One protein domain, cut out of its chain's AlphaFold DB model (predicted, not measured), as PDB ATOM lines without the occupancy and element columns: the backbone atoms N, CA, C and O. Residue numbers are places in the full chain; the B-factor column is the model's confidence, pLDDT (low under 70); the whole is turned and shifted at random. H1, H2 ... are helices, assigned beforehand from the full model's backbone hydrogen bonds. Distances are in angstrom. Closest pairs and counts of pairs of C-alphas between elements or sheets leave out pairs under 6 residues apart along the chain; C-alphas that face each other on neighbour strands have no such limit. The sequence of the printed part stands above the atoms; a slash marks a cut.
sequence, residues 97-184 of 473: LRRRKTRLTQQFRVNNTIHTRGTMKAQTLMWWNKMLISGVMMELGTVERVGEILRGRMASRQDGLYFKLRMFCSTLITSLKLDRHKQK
ATOM      1  N   LEU A  97      -4.456 -25.830 -18.603       43.19
ATOM      2  CA  LEU A  97      -5.443 -25.406 -17.601       43.19
ATOM      3  C   LEU A  97      -6.870 -25.806 -17.991       43.19
ATOM      4  O   LEU A  97      -7.603 -26.374 -17.179       43.19
ATOM      5  N   ARG A  98      -7.249 -25.612 -19.263       54.50
ATOM      6  CA  ARG A  98      -8.574 -26.027 -19.766       54.50
ATOM      7  C   ARG A  98      -8.754 -27.549 -19.700       54.50
ATOM      8  O   ARG A  98      -9.798 -28.025 -19.259       54.50
ATOM      9  N   ARG A  99      -7.719 -28.324 -20.052       56.59
ATOM     10  CA  ARG A  99      -7.717 -29.800 -19.946       56.59
ATOM     11  C   ARG A  99      -7.828 -30.283 -18.491       56.59
ATOM     12  O   ARG A  99      -8.557 -31.241 -18.237       56.59
ATOM     13  N   ARG A 100      -7.146 -29.616 -17.547       57.25
ATOM     14  CA  ARG A 100      -7.172 -29.936 -16.104       57.25
ATOM     15  C   ARG A 100      -8.558 -29.660 -15.504       57.25
ATOM     16  O   ARG A 100      -9.134 -30.562 -14.905       57.25
ATOM     17  N   LYS A 101      -9.149 -28.488 -15.777       63.56
ATOM     18  CA  LYS A 101     -10.491 -28.098 -15.294       63.56
ATOM     19  C   LYS A 101     -11.584 -29.079 -15.741       63.56
ATOM     20  O   LYS A 101     -12.391 -29.524 -14.939       63.56
ATOM     21  N   THR A 102     -11.533 -29.494 -17.003       63.69
ATOM     22  CA  THR A 102     -12.493 -30.413 -17.634       63.69
ATOM     23  C   THR A 102     -12.557 -31.792 -16.954       63.69
ATOM     24  O   THR A 102     -13.640 -32.309 -16.675       63.69
ATOM     25  N   ARG A 103     -11.392 -32.387 -16.657       63.78
ATOM     26  CA  ARG A 103     -11.292 -33.688 -15.970       63.78
ATOM     27  C   ARG A 103     -11.737 -33.594 -14.512       63.78
ATOM     28  O   ARG A 103     -12.469 -34.463 -14.044       63.78
ATOM     29  N   LEU A 104     -11.350 -32.513 -13.832       66.81
ATOM     30  CA  LEU A 104     -11.753 -32.235 -12.454       66.81
ATOM     31  C   LEU A 104     -13.270 -32.071 -12.324       66.81
ATOM     32  O   LEU A 104     -13.851 -32.618 -11.397       66.81
ATOM     33  N   THR A 105     -13.937 -31.414 -13.279       71.00
ATOM     34  CA  THR A 105     -15.404 -31.300 -13.276       71.00
ATOM     35  C   THR A 105     -16.089 -32.663 -13.396       71.00
ATOM     36  O   THR A 105     -17.059 -32.913 -12.686       71.00
ATOM     37  N   GLN A 106     -15.601 -33.566 -14.254       67.19
ATOM     38  CA  GLN A 106     -16.163 -34.920 -14.348       67.19
ATOM     39  C   GLN A 106     -15.933 -35.705 -13.055       67.19
ATOM     40  O   GLN A 106     -16.893 -36.246 -12.518       67.19
ATOM     41  N   GLN A 107     -14.711 -35.704 -12.516       64.44
ATOM     42  CA  GLN A 107     -14.404 -36.373 -11.248       64.44
ATOM     43  C   GLN A 107     -15.254 -35.833 -10.095       64.44
ATOM     44  O   GLN A 107     -15.825 -36.607  -9.334       64.44
ATOM     45  N   PHE A 108     -15.377 -34.509  -9.989       72.12
ATOM     46  CA  PHE A 108     -16.195 -33.854  -8.979       72.12
ATOM     47  C   PHE A 108     -17.655 -34.289  -9.090       72.12
ATOM     48  O   PHE A 108     -18.242 -34.686  -8.090       72.12
ATOM     49  N   ARG A 109     -18.235 -34.287 -10.299       74.19
ATOM     50  CA  ARG A 109     -19.613 -34.761 -10.500       74.19
ATOM     51  C   ARG A 109     -19.753 -36.225 -10.114       74.19
ATOM     52  O   ARG A 109     -20.715 -36.561  -9.443       74.19
ATOM     53  N   VAL A 110     -18.802 -37.083 -10.470       69.00
ATOM     54  CA  VAL A 110     -18.829 -38.497 -10.069       69.00
ATOM     55  C   VAL A 110     -18.803 -38.649  -8.547       69.00
ATOM     56  O   VAL A 110     -19.628 -39.372  -8.001       69.00
ATOM     57  N   ASN A 111     -17.912 -37.926  -7.871       67.31
ATOM     58  CA  ASN A 111     -17.746 -38.005  -6.420       67.31
ATOM     59  C   ASN A 111     -18.924 -37.390  -5.643       67.31
ATOM     60  O   ASN A 111     -19.186 -37.807  -4.522       67.31
ATOM     61  N   ASN A 112     -19.628 -36.414  -6.225       63.59
ATOM     62  CA  ASN A 112     -20.677 -35.643  -5.546       63.59
ATOM     63  C   ASN A 112     -22.096 -35.932  -6.060       63.59
ATOM     64  O   ASN A 112     -23.057 -35.323  -5.596       63.59
ATOM     65  N   THR A 113     -22.268 -36.854  -7.013       66.81
ATOM     66  CA  THR A 113     -23.608 -37.298  -7.417       66.81
ATOM     67  C   THR A 113     -24.090 -38.351  -6.429       66.81
ATOM     68  O   THR A 113     -23.907 -39.550  -6.629       66.81
ATOM     69  N   ILE A 114     -24.715 -37.890  -5.347       47.34
ATOM     70  CA  ILE A 114     -25.464 -38.744  -4.426       47.34
ATOM     71  C   ILE A 114     -26.757 -39.143  -5.140       47.34
ATOM     72  O   ILE A 114     -27.685 -38.348  -5.276       47.34
ATOM     73  N   HIS A 115     -26.827 -40.374  -5.637       51.81
ATOM     74  CA  HIS A 115     -28.094 -40.944  -6.075       51.81
ATOM     75  C   HIS A 115     -28.750 -41.657  -4.893       51.81
ATOM     76  O   HIS A 115     -28.207 -42.609  -4.342       51.81
ATOM     77  N   THR A 116     -29.973 -41.249  -4.572       43.41
ATOM     78  CA  THR A 116     -30.855 -41.837  -3.552       43.41
ATOM     79  C   THR A 116     -31.170 -43.330  -3.752       43.41
ATOM     80  O   THR A 116     -31.814 -43.921  -2.893       43.41
ATOM     81  N   ARG A 117     -30.751 -43.966  -4.863       45.78
ATOM     82  CA  ARG A 117     -31.069 -45.372  -5.195       45.78
ATOM     83  C   ARG A 117     -29.943 -46.167  -5.904       45.78
ATOM     84  O   ARG A 117     -30.249 -47.147  -6.579       45.78
ATOM     85  N   GLY A 118     -28.660 -45.792  -5.790       59.12
ATOM     86  CA  GLY A 118     -27.546 -46.652  -6.254       59.12
ATOM     87  C   GLY A 118     -26.329 -45.937  -6.854       59.12
ATOM     88  O   GLY A 118     -26.302 -44.718  -6.970       59.12
ATOM     89  N   THR A 119     -25.308 -46.705  -7.249       70.88
ATOM     90  CA  THR A 119     -24.089 -46.179  -7.888       70.88
ATOM     91  C   THR A 119     -24.387 -45.600  -9.276       70.88
ATOM     92  O   THR A 119     -25.223 -46.105 -10.030       70.88
ATOM     93  N   MET A 120     -23.703 -44.510  -9.635       83.25
ATOM     94  CA  MET A 120     -23.808 -43.901 -10.962       83.25
ATOM     95  C   MET A 120     -23.444 -44.924 -12.055       83.25
ATOM     96  O   MET A 120     -22.435 -45.623 -11.965       83.25
ATOM     97  N   LYS A 121     -24.238 -44.997 -13.128       87.12
ATOM     98  CA  LYS A 121     -23.955 -45.891 -14.259       87.12
ATOM     99  C   LYS A 121     -22.849 -45.349 -15.158       87.12
ATOM    100  O   LYS A 121     -22.751 -44.144 -15.397       87.12
ATOM    101  N   ALA A 122     -22.103 -46.258 -15.779       90.38
ATOM    102  CA  ALA A 122     -21.089 -45.936 -16.782       90.38
ATOM    103  C   ALA A 122     -21.652 -45.094 -17.943       90.38
ATOM    104  O   ALA A 122     -21.008 -44.164 -18.429       90.38
ATOM    105  N   GLN A 123     -22.890 -45.380 -18.363       88.62
ATOM    106  CA  GLN A 123     -23.565 -44.647 -19.436       88.62
ATOM    107  C   GLN A 123     -23.783 -43.165 -19.092       88.62
ATOM    108  O   GLN A 123     -23.642 -42.314 -19.972       88.62
ATOM    109  N   THR A 124     -24.081 -42.846 -17.829       87.81
ATOM    110  CA  THR A 124     -24.260 -41.463 -17.362       87.81
ATOM    111  C   THR A 124     -22.956 -40.681 -17.475       87.81
ATOM    112  O   THR A 124     -22.945 -39.583 -18.030       87.81
ATOM    113  N   LEU A 125     -21.837 -41.279 -17.048       89.88
ATOM    114  CA  LEU A 125     -20.515 -40.665 -17.177       89.88
ATOM    115  C   LEU A 125     -20.145 -40.410 -18.646       89.88
ATOM    116  O   LEU A 125     -19.688 -39.324 -19.003       89.88
ATOM    117  N   MET A 126     -20.403 -41.386 -19.520       91.44
ATOM    118  CA  MET A 126     -20.172 -41.237 -20.959       91.44
ATOM    119  C   MET A 126     -21.052 -40.146 -21.581       91.44
ATOM    120  O   MET A 126     -20.609 -39.436 -22.485       91.44
ATOM    121  N   TRP A 127     -22.283 -39.972 -21.100       85.75
ATOM    122  CA  TRP A 127     -23.155 -38.884 -21.539       85.75
ATOM    123  C   TRP A 127     -22.631 -37.513 -21.089       85.75
ATOM    124  O   TRP A 127     -22.569 -36.595 -21.908       85.75
ATOM    125  N   TRP A 128     -22.157 -37.375 -19.847       89.19
ATOM    126  CA  TRP A 128     -21.492 -36.143 -19.398       89.19
ATOM    127  C   TRP A 128     -20.261 -35.811 -20.228       89.19
ATOM    128  O   TRP A 128     -20.040 -34.643 -20.538       89.19
ATOM    129  N   ASN A 129     -19.488 -36.821 -20.632       90.69
ATOM    130  CA  ASN A 129     -18.377 -36.617 -21.549       90.69
ATOM    131  C   ASN A 129     -18.838 -36.017 -22.884       90.69
ATOM    132  O   ASN A 129     -18.277 -35.022 -23.331       90.69
ATOM    133  N   LYS A 130     -19.912 -36.547 -23.481       86.62
ATOM    134  CA  LYS A 130     -20.485 -35.987 -24.717       86.62
ATOM    135  C   LYS A 130     -20.945 -34.537 -24.544       86.62
ATOM    136  O   LYS A 130     -20.632 -33.703 -25.388       86.62
ATOM    137  N   MET A 131     -21.642 -34.225 -23.450       84.88
ATOM    138  CA  MET A 131     -22.086 -32.855 -23.148       84.88
ATOM    139  C   MET A 131     -20.910 -31.896 -22.993       84.88
ATOM    140  O   MET A 131     -20.934 -30.784 -23.510       84.88
ATOM    141  N   LEU A 132     -19.852 -32.350 -22.332       86.00
ATOM    142  CA  LEU A 132     -18.650 -31.566 -22.126       86.00
ATOM    143  C   LEU A 132     -17.902 -31.296 -23.440       86.00
ATOM    144  O   LEU A 132     -17.465 -30.172 -23.670       86.00
ATOM    145  N   ILE A 133     -17.797 -32.294 -24.321       85.69
ATOM    146  CA  ILE A 133     -17.222 -32.117 -25.662       85.69
ATOM    147  C   ILE A 133     -18.045 -31.106 -26.465       85.69
ATOM    148  O   ILE A 133     -17.463 -30.208 -27.066       85.69
ATOM    149  N   SER A 134     -19.377 -31.207 -26.420       82.06
ATOM    150  CA  SER A 134     -20.275 -30.254 -27.083       82.06
ATOM    151  C   SER A 134     -20.075 -28.822 -26.566       82.06
ATOM    152  O   SER A 134     -19.901 -27.897 -27.353       82.06
ATOM    153  N   GLY A 135     -19.976 -28.640 -25.243       81.88
ATOM    154  CA  GLY A 135     -19.660 -27.340 -24.642       81.88
ATOM    155  C   GLY A 135     -18.324 -26.772 -25.127       81.88
ATOM    156  O   GLY A 135     -18.252 -25.622 -25.544       81.88
ATOM    157  N   VAL A 136     -17.273 -27.597 -25.169       81.88
ATOM    158  CA  VAL A 136     -15.963 -27.187 -25.703       81.88
ATOM    159  C   VAL A 136     -16.049 -26.783 -27.178       81.88
ATOM    160  O   VAL A 136     -15.361 -25.850 -27.584       81.88
ATOM    161  N   MET A 137     -16.877 -27.454 -27.982       79.75
ATOM    162  CA  MET A 137     -17.079 -27.097 -29.390       79.75
ATOM    163  C   MET A 137     -17.745 -25.734 -29.554       79.75
ATOM    164  O   MET A 137     -17.321 -24.970 -30.415       79.75
ATOM    165  N   MET A 138     -18.753 -25.427 -28.735       78.94
ATOM    166  CA  MET A 138     -19.442 -24.133 -28.781       78.94
ATOM    167  C   MET A 138     -18.512 -22.972 -28.398       78.94
ATOM    168  O   MET A 138     -18.583 -21.906 -28.995       78.94
ATOM    169  N   GLU A 139     -17.587 -23.203 -27.464       82.56
ATOM    170  CA  GLU A 139     -16.620 -22.201 -26.991       82.56
ATOM    171  C   GLU A 139     -15.427 -21.975 -27.942       82.56
ATOM    172  O   GLU A 139     -14.699 -20.984 -27.841       82.56
ATOM    173  N   LEU A 140     -15.157 -22.915 -28.848       77.12
ATOM    174  CA  LEU A 140     -14.026 -22.851 -29.770       77.12
ATOM    175  C   LEU A 140     -14.523 -22.377 -31.142       77.12
ATOM    176  O   LEU A 140     -14.977 -23.163 -31.967       77.12
ATOM    177  N   GLY A 141     -14.420 -21.067 -31.382       71.94
ATOM    178  CA  GLY A 141     -15.052 -20.393 -32.522       71.94
ATOM    179  C   GLY A 141     -14.766 -20.974 -33.918       71.94
ATOM    180  O   GLY A 141     -15.687 -21.048 -34.730       71.94
ATOM    181  N   THR A 142     -13.540 -21.429 -34.220       81.88
ATOM    182  CA  THR A 142     -13.168 -21.900 -35.574       81.88
ATOM    183  C   THR A 142     -13.163 -23.426 -35.714       81.88
ATOM    184  O   THR A 142     -12.716 -24.157 -34.825       81.88
ATOM    185  N   VAL A 143     -13.664 -23.921 -36.854       77.25
ATOM    186  CA  VAL A 143     -13.821 -25.355 -37.168       77.25
ATOM    187  C   VAL A 143     -12.477 -26.080 -37.145       77.25
ATOM    188  O   VAL A 143     -12.368 -27.180 -36.602       77.25
ATOM    189  N   GLU A 144     -11.442 -25.441 -37.674       80.25
ATOM    190  CA  GLU A 144     -10.088 -25.973 -37.810       80.25
ATOM    191  C   GLU A 144      -9.474 -26.200 -36.425       80.25
ATOM    192  O   GLU A 144      -8.973 -27.281 -36.114       80.25
ATOM    193  N   ARG A 145      -9.625 -25.209 -35.537       78.88
ATOM    194  CA  ARG A 145      -9.119 -25.268 -34.161       78.88
ATOM    195  C   ARG A 145      -9.852 -26.318 -33.329       78.88
ATOM    196  O   ARG A 145      -9.223 -27.013 -32.530       78.88
ATOM    197  N   VAL A 146     -11.163 -26.462 -33.524       81.00
ATOM    198  CA  VAL A 146     -11.954 -27.548 -32.924       81.00
ATOM    199  C   VAL A 146     -11.447 -28.905 -33.411       81.00
ATOM    200  O   VAL A 146     -11.217 -29.799 -32.594       81.00
ATOM    201  N   GLY A 147     -11.229 -29.046 -34.719       81.69
ATOM    202  CA  GLY A 147     -10.727 -30.266 -35.343       81.69
ATOM    203  C   GLY A 147      -9.393 -30.710 -34.753       81.69
ATOM    204  O   GLY A 147      -9.282 -31.850 -34.298       81.69
ATOM    205  N   GLU A 148      -8.416 -29.805 -34.683       84.00
ATOM    206  CA  GLU A 148      -7.097 -30.083 -34.103       84.00
ATOM    207  C   GLU A 148      -7.170 -30.474 -32.622       84.00
ATOM    208  O   GLU A 148      -6.528 -31.431 -32.191       84.00
ATOM    209  N   ILE A 149      -7.953 -29.749 -31.817       83.81
ATOM    210  CA  ILE A 149      -8.024 -29.991 -30.370       83.81
ATOM    211  C   ILE A 149      -8.745 -31.307 -30.065       83.81
ATOM    212  O   ILE A 149      -8.305 -32.056 -29.186       83.81
ATOM    213  N   LEU A 150      -9.848 -31.591 -30.762       85.69
ATOM    214  CA  LEU A 150     -10.649 -32.789 -30.523       85.69
ATOM    215  C   LEU A 150      -9.986 -34.048 -31.071       85.69
ATOM    216  O   LEU A 150      -9.920 -35.043 -30.344       85.69
ATOM    217  N   ARG A 151      -9.490 -34.009 -32.317       86.06
ATOM    218  CA  ARG A 151      -8.861 -35.165 -32.974       86.06
ATOM    219  C   ARG A 151      -7.419 -35.377 -32.530       86.06
ATOM    220  O   ARG A 151      -6.972 -36.515 -32.542       86.06
ATOM    221  N   GLY A 152      -6.727 -34.326 -32.102       86.12
ATOM    222  CA  GLY A 152      -5.289 -34.382 -31.864       86.12
ATOM    223  C   GLY A 152      -4.489 -34.255 -33.158       86.12
ATOM    224  O   GLY A 152      -5.045 -34.215 -34.256       86.12
ATOM    225  N   ARG A 153      -3.170 -34.150 -33.009       83.62
ATOM    226  CA  ARG A 153      -2.204 -33.986 -34.102       83.62
ATOM    227  C   ARG A 153      -1.557 -35.303 -34.509       83.62
ATOM    228  O   ARG A 153      -1.001 -35.391 -35.599       83.62
ATOM    229  N   MET A 154      -1.605 -36.324 -33.653       81.56
ATOM    230  CA  MET A 154      -1.058 -37.632 -33.990       81.56
ATOM    231  C   MET A 154      -1.920 -38.311 -35.051       81.56
ATOM    232  O   MET A 154      -3.150 -38.242 -35.009       81.56
ATOM    233  N   ALA A 155      -1.283 -39.074 -35.942       80.12
ATOM    234  CA  ALA A 155      -1.992 -39.924 -36.899       80.12
ATOM    235  C   ALA A 155      -2.950 -40.908 -36.195       80.12
ATOM    236  O   ALA A 155      -4.062 -41.142 -36.667       80.12
ATOM    237  N   SER A 156      -2.557 -41.411 -35.017       82.19
ATOM    238  CA  SER A 156      -3.375 -42.286 -34.167       82.19
ATOM    239  C   SER A 156      -4.532 -41.571 -33.460       82.19
ATOM    240  O   SER A 156      -5.401 -42.236 -32.901       82.19
ATOM    241  N   ARG A 157      -4.554 -40.227 -33.455       85.25
ATOM    242  CA  ARG A 157      -5.547 -39.373 -32.771       85.25
ATOM    243  C   ARG A 157      -5.628 -39.551 -31.247       85.25
ATOM    244  O   ARG A 157      -6.534 -39.026 -30.598       85.25
ATOM    245  N   GLN A 158      -4.680 -40.272 -30.648       88.00
ATOM    246  CA  GLN A 158      -4.675 -40.561 -29.210       88.00
ATOM    247  C   GLN A 158      -4.324 -39.334 -28.352       88.00
ATOM    248  O   GLN A 158      -4.663 -39.254 -27.171       88.00
ATOM    249  N   ASP A 159      -3.665 -38.334 -28.934       86.75
ATOM    250  CA  ASP A 159      -3.366 -37.077 -28.257       86.75
ATOM    251  C   ASP A 159      -4.556 -36.104 -28.220       86.75
ATOM    252  O   ASP A 159      -4.503 -35.115 -27.471       86.75
ATOM    253  N   GLY A 160      -5.620 -36.404 -28.971       90.31
ATOM    254  CA  GLY A 160      -6.849 -35.628 -29.052       90.31
ATOM    255  C   GLY A 160      -7.621 -35.577 -27.739       90.31
ATOM    256  O   GLY A 160      -7.628 -36.522 -26.945       90.31
ATOM    257  N   LEU A 161      -8.295 -34.450 -27.497       88.19
ATOM    258  CA  LEU A 161      -9.099 -34.244 -26.293       88.19
ATOM    259  C   LEU A 161     -10.216 -35.289 -26.171       88.19
ATOM    260  O   LEU A 161     -10.454 -35.786 -25.072       88.19
ATOM    261  N   TYR A 162     -10.856 -35.654 -27.287       88.50
ATOM    262  CA  TYR A 162     -11.931 -36.646 -27.293       88.50
ATOM    263  C   TYR A 162     -11.442 -38.016 -26.808       88.50
ATOM    264  O   TYR A 162     -12.012 -38.580 -25.874       88.50
ATOM    265  N   PHE A 163     -10.338 -38.513 -27.378       90.62
ATOM    266  CA  PHE A 163      -9.736 -39.785 -26.976       90.62
ATOM    267  C   PHE A 163      -9.282 -39.749 -25.512       90.62
ATOM    268  O   PHE A 163      -9.624 -40.631 -24.728       90.62
ATOM    269  N   LYS A 164      -8.580 -38.684 -25.105       91.81
ATOM    270  CA  LYS A 164      -8.084 -38.510 -23.731       91.81
ATOM    271  C   LYS A 164      -9.183 -38.455 -22.679       91.81
ATOM    272  O   LYS A 164      -8.935 -38.872 -21.547       91.81
ATOM    273  N   LEU A 165     -10.344 -37.890 -23.005       90.69
ATOM    274  CA  LEU A 165     -11.494 -37.880 -22.106       90.69
ATOM    275  C   LEU A 165     -12.234 -39.216 -22.123       90.69
ATOM    276  O   LEU A 165     -12.599 -39.699 -21.060       90.69
ATOM    277  N   ARG A 166     -12.378 -39.860 -23.289       92.00
ATOM    278  CA  ARG A 166     -12.933 -41.219 -23.387       92.00
ATOM    279  C   ARG A 166     -12.133 -42.203 -22.531       92.00
ATOM    280  O   ARG A 166     -12.728 -42.886 -21.706       92.00
ATOM    281  N   MET A 167     -10.804 -42.213 -22.664       93.62
ATOM    282  CA  MET A 167      -9.916 -43.055 -21.854       93.62
ATOM    283  C   MET A 167     -10.030 -42.738 -20.366       93.62
ATOM    284  O   MET A 167     -10.121 -43.652 -19.557       93.62
ATOM    285  N   PHE A 168     -10.100 -41.453 -20.004       91.12
ATOM    286  CA  PHE A 168     -10.316 -41.039 -18.620       91.12
ATOM    287  C   PHE A 168     -11.647 -41.573 -18.065       91.12
ATOM    288  O   PHE A 168     -11.656 -42.192 -17.005       91.12
ATOM    289  N   CYS A 169     -12.756 -41.430 -18.800       92.19
ATOM    290  CA  CYS A 169     -14.041 -42.011 -18.407       92.19
ATOM    291  C   CYS A 169     -13.971 -43.540 -18.288       92.19
ATOM    292  O   CYS A 169     -14.522 -44.089 -17.341       92.19
ATOM    293  N   SER A 170     -13.279 -44.232 -19.200       92.94
ATOM    294  CA  SER A 170     -13.066 -45.683 -19.119       92.94
ATOM    295  C   SER A 170     -12.286 -46.088 -17.867       92.94
ATOM    296  O   SER A 170     -12.673 -47.047 -17.201       92.94
ATOM    297  N   THR A 171     -11.236 -45.344 -17.506       93.00
ATOM    298  CA  THR A 171     -10.498 -45.555 -16.254       93.00
ATOM    299  C   THR A 171     -11.412 -45.370 -15.048       93.00
ATOM    300  O   THR A 171     -11.423 -46.240 -14.187       93.00
ATOM    301  N   LEU A 172     -12.234 -44.313 -15.014       89.56
ATOM    302  CA  LEU A 172     -13.190 -44.083 -13.921       89.56
ATOM    303  C   LEU A 172     -14.261 -45.170 -13.819       89.56
ATOM    304  O   LEU A 172     -14.610 -45.583 -12.719       89.56
ATOM    305  N   ILE A 173     -14.770 -45.660 -14.952       91.06
ATOM    306  CA  ILE A 173     -15.723 -46.777 -14.983       91.06
ATOM    307  C   ILE A 173     -15.118 -48.016 -14.329       91.06
ATOM    308  O   ILE A 173     -15.784 -48.664 -13.523       91.06
ATOM    309  N   THR A 174     -13.865 -48.331 -14.654       92.25
ATOM    310  CA  THR A 174     -13.175 -49.504 -14.115       92.25
ATOM    311  C   THR A 174     -12.797 -49.316 -12.646       92.25
ATOM    312  O   THR A 174     -13.107 -50.184 -11.833       92.25
ATOM    313  N   SER A 175     -12.176 -48.188 -12.284       90.50
ATOM    314  CA  SER A 175     -11.671 -47.951 -10.926       90.50
ATOM    315  C   SER A 175     -12.795 -47.819  -9.901       90.50
ATOM    316  O   SER A 175     -12.687 -48.349  -8.799       90.50
ATOM    317  N   LEU A 176     -13.909 -47.188 -10.282       87.94
ATOM    318  CA  LEU A 176     -15.080 -47.020  -9.419       87.94
ATOM    319  C   LEU A 176     -16.101 -48.154  -9.566       87.94
ATOM    320  O   LEU A 176     -17.174 -48.084  -8.968       87.94
ATOM    321  N   LYS A 177     -15.790 -49.187 -10.367       89.81
ATOM    322  CA  LYS A 177     -16.671 -50.334 -10.644       89.81
ATOM    323  C   LYS A 177     -18.092 -49.898 -11.033       89.81
ATOM    324  O   LYS A 177     -19.078 -50.467 -10.564       89.81
ATOM    325  N   LEU A 178     -18.197 -48.870 -11.876       88.06
ATOM    326  CA  LEU A 178     -19.491 -48.340 -12.303       88.06
ATOM    327  C   LEU A 178     -20.256 -49.409 -13.086       88.06
ATOM    328  O   LEU A 178     -19.686 -50.091 -13.942       88.06
ATOM    329  N   ASP A 179     -21.561 -49.518 -12.841       89.44
ATOM    330  CA  ASP A 179     -22.403 -50.473 -13.555       89.44
ATOM    331  C   ASP A 179     -22.434 -50.142 -15.058       89.44
ATOM    332  O   ASP A 179     -22.828 -49.046 -15.482       89.44
ATOM    333  N   ARG A 180     -21.985 -51.110 -15.861       89.81
ATOM    334  CA  ARG A 180     -21.913 -51.038 -17.327       89.81
ATOM    335  C   ARG A 180     -23.159 -51.603 -17.997       89.81
ATOM    336  O   ARG A 180     -23.355 -51.388 -19.192       89.81
ATOM    337  N   HIS A 181     -23.994 -52.320 -17.253       87.25
ATOM    338  CA  HIS A 181     -25.160 -52.980 -17.800       87.25
ATOM    339  C   HIS A 181     -26.332 -52.001 -17.887       87.25
ATOM    340  O   HIS A 181     -26.630 -51.208 -16.980       87.25
ATOM    341  N   LYS A 182     -27.026 -52.045 -19.027       80.00
ATOM    342  CA  LYS A 182     -28.289 -51.325 -19.174       80.00
ATOM    343  C   LYS A 182     -29.267 -51.862 -18.135       80.00
ATOM    344  O   LYS A 182     -29.325 -53.065 -17.892       80.00
ATOM    345  N   GLN A 183     -30.030 -50.962 -17.517       80.44
ATOM    346  CA  GLN A 183     -31.182 -51.386 -16.726       80.44
ATOM    347  C   GLN A 183     -32.082 -52.240 -17.616       80.44
ATOM    348  O   GLN A 183     -32.321 -51.881 -18.774       80.44
ATOM    349  N   LYS A 184     -32.552 -53.368 -17.076       82.75
ATOM    350  CA  LYS A 184     -33.553 -54.180 -17.763       82.75
ATOM    351  C   LYS A 184     -34.744 -53.275 -18.058       82.75
ATOM    352  O   LYS A 184     -35.278 -52.629 -17.156       82.75
TER     353      LYS A 184
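This is residues 97 to 184 of the 473 residues of an uncharacterized protein of Tilletia controversa (dwarf bunt fungus) (UniProt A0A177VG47). Three helices, H1, H2 and H4, form an elongated up-and-down bundle with their centres at the corners of a triangle, and the short H3 sits at the end where H2 stops and H4 starts. H1 is the more loosely joined member, and at its far end residues 112 to 117 stick out as a free loop. The printed part has 88 residues, all helix in class, with four named helices in the order H1, H2, H3, H4, holding 58 residues, and no named strand. It is only just compact, close to loose, with a radius of gyration of the C-alphas of 14.3 A and spans of 43 by 25 by 25 A.

Start at residue 97, where H1, residues 97 to 112, begins the bundle; H2, residues 122 to 139, and H4, residues 161 to 175, complete it, each running against the one before it. H1 and H2 are a helical hairpin: they touch, H2 with residues 125 to 132 alone, and the closest C-alphas, of Gln 106 and Trp 128, are 7.4 A apart. Their tilt is shallow at 33 degrees, only just short of steep, and they run opposite ways. Look next at Ala 122 and Ile 173, whose C-alphas, 5.7 A apart, are the closest of H2 and H4; these helices touch at a shallow tilt of 22 degrees, opposite ways. H1 and H4 only just touch, with 3 pairs of C-alphas within 8 A, H1 with residues 99 to 103 alone; the closest C-alphas, of Arg 103 and Leu 165, are 7.4 A apart. They run the same way at a shallow tilt of 29 degrees. H3, residues 143 to 151, touches H4, which does so with residues 161 to 163 alone; the closest C-alphas, of Leu 150 and Leu 161, are 4.7 A apart. H4 is the hub, touching three helices. H2 and H3 are close but not clearly touching, and H1 and H3 are apart. In H1, H2, H3 and H4 every O i to N i+4 pair is within hydrogen-bond range.

Find C-alpha 97 at (-5.443, -25.406, -17.601); from there H1 runs 22.0 A to Asn 112. H2 starts at C-alpha 122, at (-21.089, -45.936, -16.782), and runs 26.2 A to Glu 139. H3 runs 11.8 A from Val 143 to Arg 151. H4 runs 20.8 A from Leu 161 to C-alpha 175 at (-11.671, -47.951, -10.926).

The two C-alphas farthest apart, of Thr 116 and Ala 155, are 44.1 A apart. The printed part has no cut; the link H2 to H3 is tight, and the links H1 to H2 and H3 to H4 are short. In the B-factor column, pLDDT is under 70 at residues 97 to 104, 106 to 107 and 110 to 118.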